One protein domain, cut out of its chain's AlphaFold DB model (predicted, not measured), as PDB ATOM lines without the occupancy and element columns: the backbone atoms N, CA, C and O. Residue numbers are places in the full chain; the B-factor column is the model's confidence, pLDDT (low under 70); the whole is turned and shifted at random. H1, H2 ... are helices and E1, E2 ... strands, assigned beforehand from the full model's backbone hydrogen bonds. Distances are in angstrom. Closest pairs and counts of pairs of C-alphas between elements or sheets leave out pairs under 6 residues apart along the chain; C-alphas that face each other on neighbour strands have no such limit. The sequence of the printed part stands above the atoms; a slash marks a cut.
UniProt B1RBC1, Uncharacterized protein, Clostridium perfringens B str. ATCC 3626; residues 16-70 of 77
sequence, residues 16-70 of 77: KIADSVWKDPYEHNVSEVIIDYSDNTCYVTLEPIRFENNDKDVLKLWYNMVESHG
ATOM      1  N   LYS A  16     -22.712  38.067 -27.446       94.19
ATOM      2  CA  LYS A  16     -21.891  37.858 -26.260       94.19
ATOM      3  C   LYS A  16     -21.110  36.565 -26.378       94.19
ATOM      4  O   LYS A  16     -21.645  35.548 -26.810       94.19
ATOM      5  N   ILE A  17     -19.861  36.600 -25.930       92.12
ATOM      6  CA  ILE A  17     -19.010  35.421 -25.820       92.12
ATOM      7  C   ILE A  17     -19.041  34.922 -24.384       92.12
ATOM      8  O   ILE A  17     -18.771  35.686 -23.453       92.12
ATOM      9  N   ALA A  18     -19.359  33.639 -24.224       92.19
ATOM     10  CA  ALA A  18     -19.303  32.951 -22.947       92.19
ATOM     11  C   ALA A  18     -17.919  32.321 -22.739       92.19
ATOM     12  O   ALA A  18     -17.485  31.501 -23.548       92.19
ATOM     13  N   ASP A  19     -17.237  32.672 -21.650       91.56
ATOM     14  CA  ASP A  19     -16.002  32.014 -21.226       91.56
ATOM     15  C   ASP A  19     -15.897  32.005 -19.694       91.56
ATOM     16  O   ASP A  19     -16.214  32.973 -19.004       91.56
ATOM     17  N   SER A  20     -15.405  30.886 -19.170       90.44
ATOM     18  CA  SER A  20     -15.091  30.633 -17.762       90.44
ATOM     19  C   SER A  20     -14.219  31.688 -17.074       90.44
ATOM     20  O   SER A  20     -14.236  31.780 -15.850       90.44
ATOM     21  N   VAL A  21     -13.448  32.455 -17.841       90.69
ATOM     22  CA  VAL A  21     -12.573  33.508 -17.315       90.69
ATOM     23  C   VAL A  21     -13.347  34.726 -16.801       90.69
ATOM     24  O   VAL A  21     -12.855  35.472 -15.949       90.69
ATOM     25  N   TRP A  22     -14.580  34.941 -17.263       85.75
ATOM     26  CA  TRP A  22     -15.418  36.033 -16.777       85.75
ATOM     27  C   TRP A  22     -16.198  35.558 -15.551       85.75
ATOM     28  O   TRP A  22     -16.640  34.418 -15.490       85.75
ATOM     29  N   LYS A  23     -16.386  36.418 -14.547       75.44
ATOM     30  CA  LYS A  23     -17.283  36.086 -13.427       75.44
ATOM     31  C   LYS A  23     -18.743  36.144 -13.895       75.44
ATOM     32  O   LYS A  23     -19.035  36.835 -14.868       75.44
ATOM     33  N   ASP A  24     -19.626  35.413 -13.209       67.56
ATOM     34  CA  ASP A  24     -21.083  35.365 -13.438       67.56
ATOM     35  C   ASP A  24     -21.639  36.706 -13.976       67.56
ATOM     36  O   ASP A  24     -21.451  37.735 -13.315       67.56
ATOM     37  N   PRO A  25     -22.239  36.745 -15.188       75.69
ATOM     38  CA  PRO A  25     -22.827  35.628 -15.942       75.69
ATOM     39  C   PRO A  25     -21.891  34.873 -16.907       75.69
ATOM     40  O   PRO A  25     -22.386  34.145 -17.761       75.69
ATOM     41  N   TYR A  26     -20.564  35.010 -16.802       81.75
ATOM     42  CA  TYR A  26     -19.584  34.382 -17.715       81.75
ATOM     43  C   TYR A  26     -19.618  34.916 -19.156       81.75
ATOM     44  O   TYR A  26     -19.001  34.336 -20.044       81.75
ATOM     45  N   GLU A  27     -20.318  36.022 -19.406       88.75
ATOM     46  CA  GLU A  27     -20.526  36.584 -20.742       88.75
ATOM     47  C   GLU A  27     -19.840  37.943 -20.902       88.75
ATOM     48  O   GLU A  27     -19.851  38.766 -19.985       88.75
ATOM     49  N   HIS A  28     -19.317  38.220 -22.096       92.50
ATOM     50  CA  HIS A  28     -18.772  39.532 -22.442       92.50
ATOM     51  C   HIS A  28     -19.190  39.957 -23.851       92.50
ATOM     52  O   HIS A  28     -19.249  39.127 -24.756       92.50
ATOM     53  N   ASN A  29     -19.519  41.238 -24.026       94.25
ATOM     54  CA  ASN A  29     -20.063  41.751 -25.280       94.25
ATOM     55  C   ASN A  29     -18.982  41.838 -26.361       94.25
ATOM     56  O   ASN A  29     -17.862  42.292 -26.109       94.25
ATOM     57  N   VAL A  30     -19.369  41.474 -27.577       95.75
ATOM     58  CA  VAL A  30     -18.600  41.712 -28.795       95.75
ATOM     59  C   VAL A  30     -18.788  43.162 -29.229       95.75
ATOM     60  O   VAL A  30     -19.909  43.595 -29.508       95.75
ATOM     61  N   SER A  31     -17.688  43.906 -29.322       95.44
ATOM     62  CA  SER A  31     -17.681  45.288 -29.810       95.44
ATOM     63  C   SER A  31     -17.436  45.384 -31.315       95.44
ATOM     64  O   SER A  31     -17.910  46.323 -31.949       95.44
ATOM     65  N   GLU A  32     -16.692  44.437 -31.892       96.12
ATOM     66  CA  GLU A  32     -16.343  44.431 -33.315       96.12
ATOM     67  C   GLU A  32     -16.089  43.003 -33.811       96.12
ATOM     68  O   GLU A  32     -15.546  42.169 -33.085       96.12
ATOM     69  N   VAL A  33     -16.474  42.742 -35.061       96.94
ATOM     70  CA  VAL A  33     -16.164  41.505 -35.782       96.94
ATOM     71  C   VAL A  33     -15.555  41.868 -37.128       96.94
ATOM     72  O   VAL A  33     -16.144  42.638 -37.887       96.94
ATOM     73  N   ILE A  34     -14.399  41.282 -37.438       96.19
ATOM     74  CA  ILE A  34     -13.722  41.412 -38.729       96.19
ATOM     75  C   ILE A  34     -13.582  40.014 -39.325       96.19
ATOM     76  O   ILE A  34     -12.998  39.125 -38.709       96.19
ATOM     77  N   ILE A  35     -14.121  39.813 -40.525       95.38
ATOM     78  CA  ILE A  35     -13.960  38.566 -41.278       95.38
ATOM     79  C   ILE A  35     -12.910  38.808 -42.359       95.38
ATOM     80  O   ILE A  35     -13.137  39.598 -43.277       95.38
ATOM     81  N   ASP A  36     -11.777  38.122 -42.251       95.25
ATOM     82  CA  ASP A  36     -10.752  38.092 -43.283       95.25
ATOM     83  C   ASP A  36     -10.960  36.868 -44.178       95.25
ATOM     84  O   ASP A  36     -10.633  35.734 -43.824       95.25
ATOM     85  N   TYR A  37     -11.525  37.100 -45.361       94.12
ATOM     86  CA  TYR A  37     -11.742  36.047 -46.351       94.12
ATOM     87  C   TYR A  37     -10.460  35.589 -47.055       94.12
ATOM     88  O   TYR A  37     -10.473  34.527 -47.674       94.12
ATOM     89  N   SER A  38      -9.378  36.370 -46.997       97.12
ATOM     90  CA  SER A  38      -8.099  35.998 -47.612       97.12
ATOM     91  C   SER A  38      -7.410  34.926 -46.776       97.12
ATOM     92  O   SER A  38      -6.979  33.909 -47.316       97.12
ATOM     93  N   ASP A  39      -7.406  35.131 -45.458       94.38
ATOM     94  CA  ASP A  39      -6.786  34.232 -44.480       94.38
ATOM     95  C   ASP A  39      -7.794  33.262 -43.836       94.38
ATOM     96  O   ASP A  39      -7.450  32.509 -42.927       94.38
ATOM     97  N   ASN A  40      -9.051  33.278 -44.297       93.00
ATOM     98  CA  ASN A  40     -10.165  32.478 -43.776       93.00
ATOM     99  C   ASN A  40     -10.268  32.532 -42.237       93.00
ATOM    100  O   ASN A  40     -10.460  31.512 -41.577       93.00
ATOM    101  N   THR A  41     -10.112  33.729 -41.672       94.50
ATOM    102  CA  THR A  41     -10.030  33.954 -40.225       94.50
ATOM    103  C   THR A  41     -11.067  34.985 -39.790       94.50
ATOM    104  O   THR A  41     -11.369  35.934 -40.515       94.50
ATOM    105  N   CYS A  42     -11.633  34.810 -38.597       95.25
ATOM    106  CA  CYS A  42     -12.539  35.776 -37.987       95.25
ATOM    107  C   CYS A  42     -11.922  36.332 -36.704       95.25
ATOM    108  O   CYS A  42     -11.603  35.582 -35.785       95.25
ATOM    109  N   TYR A  43     -11.780  37.653 -36.642       95.44
ATOM    110  CA  TYR A  43     -11.307  38.369 -35.469       95.44
ATOM    111  C   TYR A  43     -12.498  38.952 -34.715       95.44
ATOM    112  O   TYR A  43     -13.342  39.639 -35.298       95.44
ATOM    113  N   VAL A  44     -12.552  38.685 -33.412       96.06
ATOM    114  CA  VAL A  44     -13.609  39.160 -32.517       96.06
ATOM    115  C   VAL A  44     -12.984  40.029 -31.439       96.06
ATOM    116  O   VAL A  44     -12.184  39.555 -30.631       96.06
ATOM    117  N   THR A  45     -13.378  41.296 -31.405       95.12
ATOM    118  CA  THR A  45     -12.975  42.233 -30.358       95.12
ATOM    119  C   THR A  45     -14.061  42.275 -29.288       95.12
ATOM    120  O   THR A  45     -15.238  42.485 -29.594       95.12
ATOM    121  N   LEU A  46     -13.667  42.081 -28.030       93.69
ATOM    122  CA  LEU A  46     -14.551  42.218 -26.871       93.69
ATOM    123  C   LEU A  46     -14.453  43.625 -26.277       93.69
ATOM    124  O   LEU A  46     -13.422  44.293 -26.398       93.69
ATOM    125  N   GLU A  47     -15.513  44.061 -25.600       92.69
ATOM    126  CA  GLU A  47     -15.492  45.314 -24.846       92.69
ATOM    127  C   GLU A  47     -14.334  45.360 -23.824       92.69
ATOM    128  O   GLU A  47     -13.922  44.336 -23.283       92.69
ATOM    129  N   PRO A  48     -13.786  46.546 -23.511       88.69
ATOM    130  CA  PRO A  48     -12.701  46.653 -22.549       88.69
ATOM    131  C   PRO A  48     -13.187  46.413 -21.115       88.69
ATOM    132  O   PRO A  48     -14.166  47.011 -20.658       88.69
ATOM    133  N   ILE A  49     -12.420  45.630 -20.357       85.44
ATOM    134  CA  ILE A  49     -12.615  45.478 -18.912       85.44
ATOM    135  C   ILE A  49     -12.125  46.741 -18.206       85.44
ATOM    136  O   ILE A  49     -10.996  47.196 -18.403       85.44
ATOM    137  N   ARG A  50     -12.992  47.320 -17.372       84.56
ATOM    138  CA  ARG A  50     -12.698  48.534 -16.607       84.56
ATOM    139  C   ARG A  50     -12.343  48.172 -15.174       84.56
ATOM    140  O   ARG A  50     -13.142  47.561 -14.474       84.56
ATOM    141  N   PHE A  51     -11.166  48.604 -14.740       83.31
ATOM    142  CA  PHE A  51     -10.739  48.522 -13.349       83.31
ATOM    143  C   PHE A  51     -11.027  49.852 -12.650       83.31
ATOM    144  O   PHE A  51     -10.826  50.917 -13.234       83.31
ATOM    145  N   GLU A  52     -11.502  49.798 -11.404       82.88
ATOM    146  CA  GLU A  52     -11.810  51.001 -10.613       82.88
ATOM    147  C   GLU A  52     -10.555  51.818 -10.273       82.88
ATOM    148  O   GLU A  52     -10.621  53.033 -10.093       82.88
ATOM    149  N   ASN A  53      -9.400  51.158 -10.198       80.25
ATOM    150  CA  ASN A  53      -8.112  51.775  -9.930       80.25
ATOM    151  C   ASN A  53      -7.002  51.102 -10.757       80.25
ATOM    152  O   ASN A  53      -7.170  50.010 -11.294       80.25
ATOM    153  N   ASN A  54      -5.857  51.780 -10.874       82.00
ATOM    154  CA  ASN A  54      -4.689  51.284 -11.609       82.00
ATOM    155  C   ASN A  54      -3.717  50.530 -10.682       82.00
ATOM    156  O   ASN A  54      -2.501  50.739 -10.734       82.00
ATOM    157  N   ASP A  55      -4.260  49.727  -9.763       90.88
ATOM    158  CA  ASP A  55      -3.463  48.921  -8.845       90.88
ATOM    159  C   ASP A  55      -2.750  47.804  -9.623       90.88
ATOM    160  O   ASP A  55      -3.369  46.920 -10.223       90.88
ATOM    161  N   LYS A  56      -1.416  47.857  -9.620       89.00
ATOM    162  CA  LYS A  56      -0.572  46.925 -10.371       89.00
ATOM    163  C   LYS A  56      -0.702  45.486  -9.882       89.00
ATOM    164  O   LYS A  56      -0.578  44.576 -10.702       89.00
ATOM    165  N   ASP A  57      -0.950  45.269  -8.594       91.56
ATOM    166  CA  ASP A  57      -1.072  43.920  -8.042       91.56
ATOM    167  C   ASP A  57      -2.405  43.293  -8.462       91.56
ATOM    168  O   ASP A  57      -2.443  42.124  -8.854       91.56
ATOM    169  N   VAL A  58      -3.480  44.087  -8.496       88.12
ATOM    170  CA  VAL A  58      -4.789  43.660  -9.017       88.12
ATOM    171  C   VAL A  58      -4.697  43.314 -10.501       88.12
ATOM    172  O   VAL A  58      -5.166  42.252 -10.911       88.12
ATOM    173  N   LEU A  59      -4.047  44.166 -11.302       87.31
ATOM    174  CA  LEU A  59      -3.830  43.894 -12.725       87.31
ATOM    175  C   LEU A  59      -3.031  42.605 -12.928       87.31
ATOM    176  O   LEU A  59      -3.408  41.777 -13.751       87.31
ATOM    177  N   LYS A  60      -1.963  42.394 -12.151       90.06
ATOM    178  CA  LYS A  60      -1.149  41.174 -12.227       90.06
ATOM    179  C   LYS A  60      -1.948  39.917 -11.881       90.06
ATOM    180  O   LYS A  60      -1.830  38.914 -12.578       90.06
ATOM    181  N   LEU A  61      -2.775  39.963 -10.836       89.88
ATOM    182  CA  LEU A  61      -3.668  38.854 -10.488       89.88
ATOM    183  C   LEU A  61      -4.687  38.578 -11.596       89.88
ATOM    184  O   LEU A  61      -4.945  37.417 -11.905       89.88
ATOM    185  N   TRP A  62      -5.235  39.630 -12.209       88.94
ATOM    186  CA  TRP A  62      -6.144  39.494 -13.343       88.94
ATOM    187  C   TRP A  62      -5.452  38.848 -14.547       88.94
ATOM    188  O   TRP A  62      -5.996  37.901 -15.102       88.94
ATOM    189  N   TYR A  63      -4.233  39.273 -14.896       89.38
ATOM    190  CA  TYR A  63      -3.458  38.659 -15.979       89.38
ATOM    191  C   TYR A  63      -3.235  37.162 -15.756       89.38
ATOM    192  O   TYR A  63      -3.570  36.369 -16.630       89.38
ATOM    193  N   ASN A  64      -2.749  36.776 -14.573       91.38
ATOM    194  CA  ASN A  64      -2.499  35.371 -14.243       91.38
ATOM    195  C   ASN A  64      -3.787  34.532 -14.283       91.38
ATOM    196  O   ASN A  64      -3.774  33.371 -14.684       91.38
ATOM    197  N   MET A  65      -4.908  35.113 -13.844       90.81
ATOM    198  CA  MET A  65      -6.211  34.459 -13.915       90.81
ATOM    199  C   MET A  65      -6.604  34.228 -15.376       90.81
ATOM    200  O   MET A  65      -6.886  33.094 -15.745       90.81
ATOM    201  N   VAL A  66      -6.529  35.253 -16.225       92.19
ATOM    202  CA  VAL A  66      -6.891  35.152 -17.647       92.19
ATOM    203  C   VAL A  66      -6.028  34.124 -18.381       92.19
ATOM    204  O   VAL A  66      -6.563  33.281 -19.101       92.19
ATOM    205  N   GLU A  67      -4.724  34.113 -18.106       92.81
ATOM    206  CA  GLU A  67      -3.785  33.108 -18.615       92.81
ATOM    207  C   GLU A  67      -4.184  31.677 -18.211       92.81
ATOM    208  O   GLU A  67      -4.231  30.780 -19.052       92.81
ATOM    209  N   SER A  68      -4.585  31.460 -16.951       93.31
ATOM    210  CA  SER A  68      -5.025  30.140 -16.468       93.31
ATOM    211  C   SER A  68      -6.284  29.593 -17.164       93.31
ATOM    212  O   SER A  68      -6.548  28.393 -17.102       93.31
ATOM    213  N   HIS A  69      -7.026  30.447 -17.877       91.56
ATOM    214  CA  HIS A  69      -8.189  30.087 -18.693       91.56
ATOM    215  C   HIS A  69      -7.873  29.982 -20.202       91.56
ATOM    216  O   HIS A  69      -8.781  29.946 -21.046       91.56
ATOM    217  N   GLY A  70      -6.587  29.908 -20.559       92.38
ATOM    218  CA  GLY A  70      -6.121  29.650 -21.923       92.38
ATOM    219  C   GLY A  70      -6.159  30.868 -22.844       92.38
ATOM    220  O   GLY A  70      -6.222  30.706 -24.058       92.38
TER     221      GLY A  70
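Overview. This is residues 16 to 70 of the 77 residues of an uncharacterized protein of Clostridium perfringens B str. ATCC 3626 (UniProt B1RBC1). A long, narrow hairpin of two strands, E2 and E3, reaches out to one end of an elongated shape, and a single helix, H1, lies at the other end, off the sheet. E2 bends partway along, and its first part, residues 27 to 29, pairs with the short strand E1, making a staggered sheet of three strands. The 55 printed residues hold three named strands and then one named helix, in the order E1, E2, E3, H1; the sheet's order is E1, E2, E3, all antiparallel, and the class is mixed, helices and strands. The whole is loose, with a radius of gyration of the C-alphas of 13.9 A and spans of 41 by 22 by 21 A.

Arrangement. E1, residues 16 to 18, and E2, residues 27 to 36, form a hairpin of antiparallel neighbours. The C-alphas of Lys 16 and Asn 29 face each other at 4.4 A, and N 17 is within hydrogen-bond range of O 28, at 2.9 A. E2 bends by 66 degrees at residue 31, and its pairing is staggered: residues 27 to 29 pair with E1, residues 30 to 36 with E3, residues 41 to 46. E2 and E3 form a second hairpin, antiparallel with 147 degrees between their directions. Within hydrogen-bond range here are, for instance, N 34 and O 43, 2.9 A, and N 41 and O 36, 3.0 A. These three strands make a meander, each the antiparallel neighbour of the one before; E1 and E3 are its edge strands. E1 and E3 are only just apart, with their closest C-alphas at 8.2 A. H1, residues 56 to 68, is not on the sheet and is apart from E1 and from E2. In H1 every O i to N i+4 pair is within hydrogen-bond range.

Along the chain. E1 begins with C-alpha 16 at (-21.891, 37.858, -26.260) and is 6.5 A long from first to last C-alpha. E2, the longest strand with 10 residues, measures 24.6 A and ends with C-alpha 36 at (-10.752, 38.092, -43.283). E3 measures 16.3 A. H1 measures 18.4 A and ends with C-alpha 68 at (-5.025, 30.140, -16.468).

Size, cuts and confidence. The two C-alphas farthest apart, those of Ser 38 and Asp 55, are 41.1 A from each other. Residues 36 to 41 stand free, and so do residues 52 to 58, of which 56 to 58 belong to H1. The printed part has no cut. The link from E2 to E3 is tight, and those from E1 to E2 and from E3 to H1 are short. The mean pLDDT of the printed part is 90.2, and residue 24 alone is under 70 in this model.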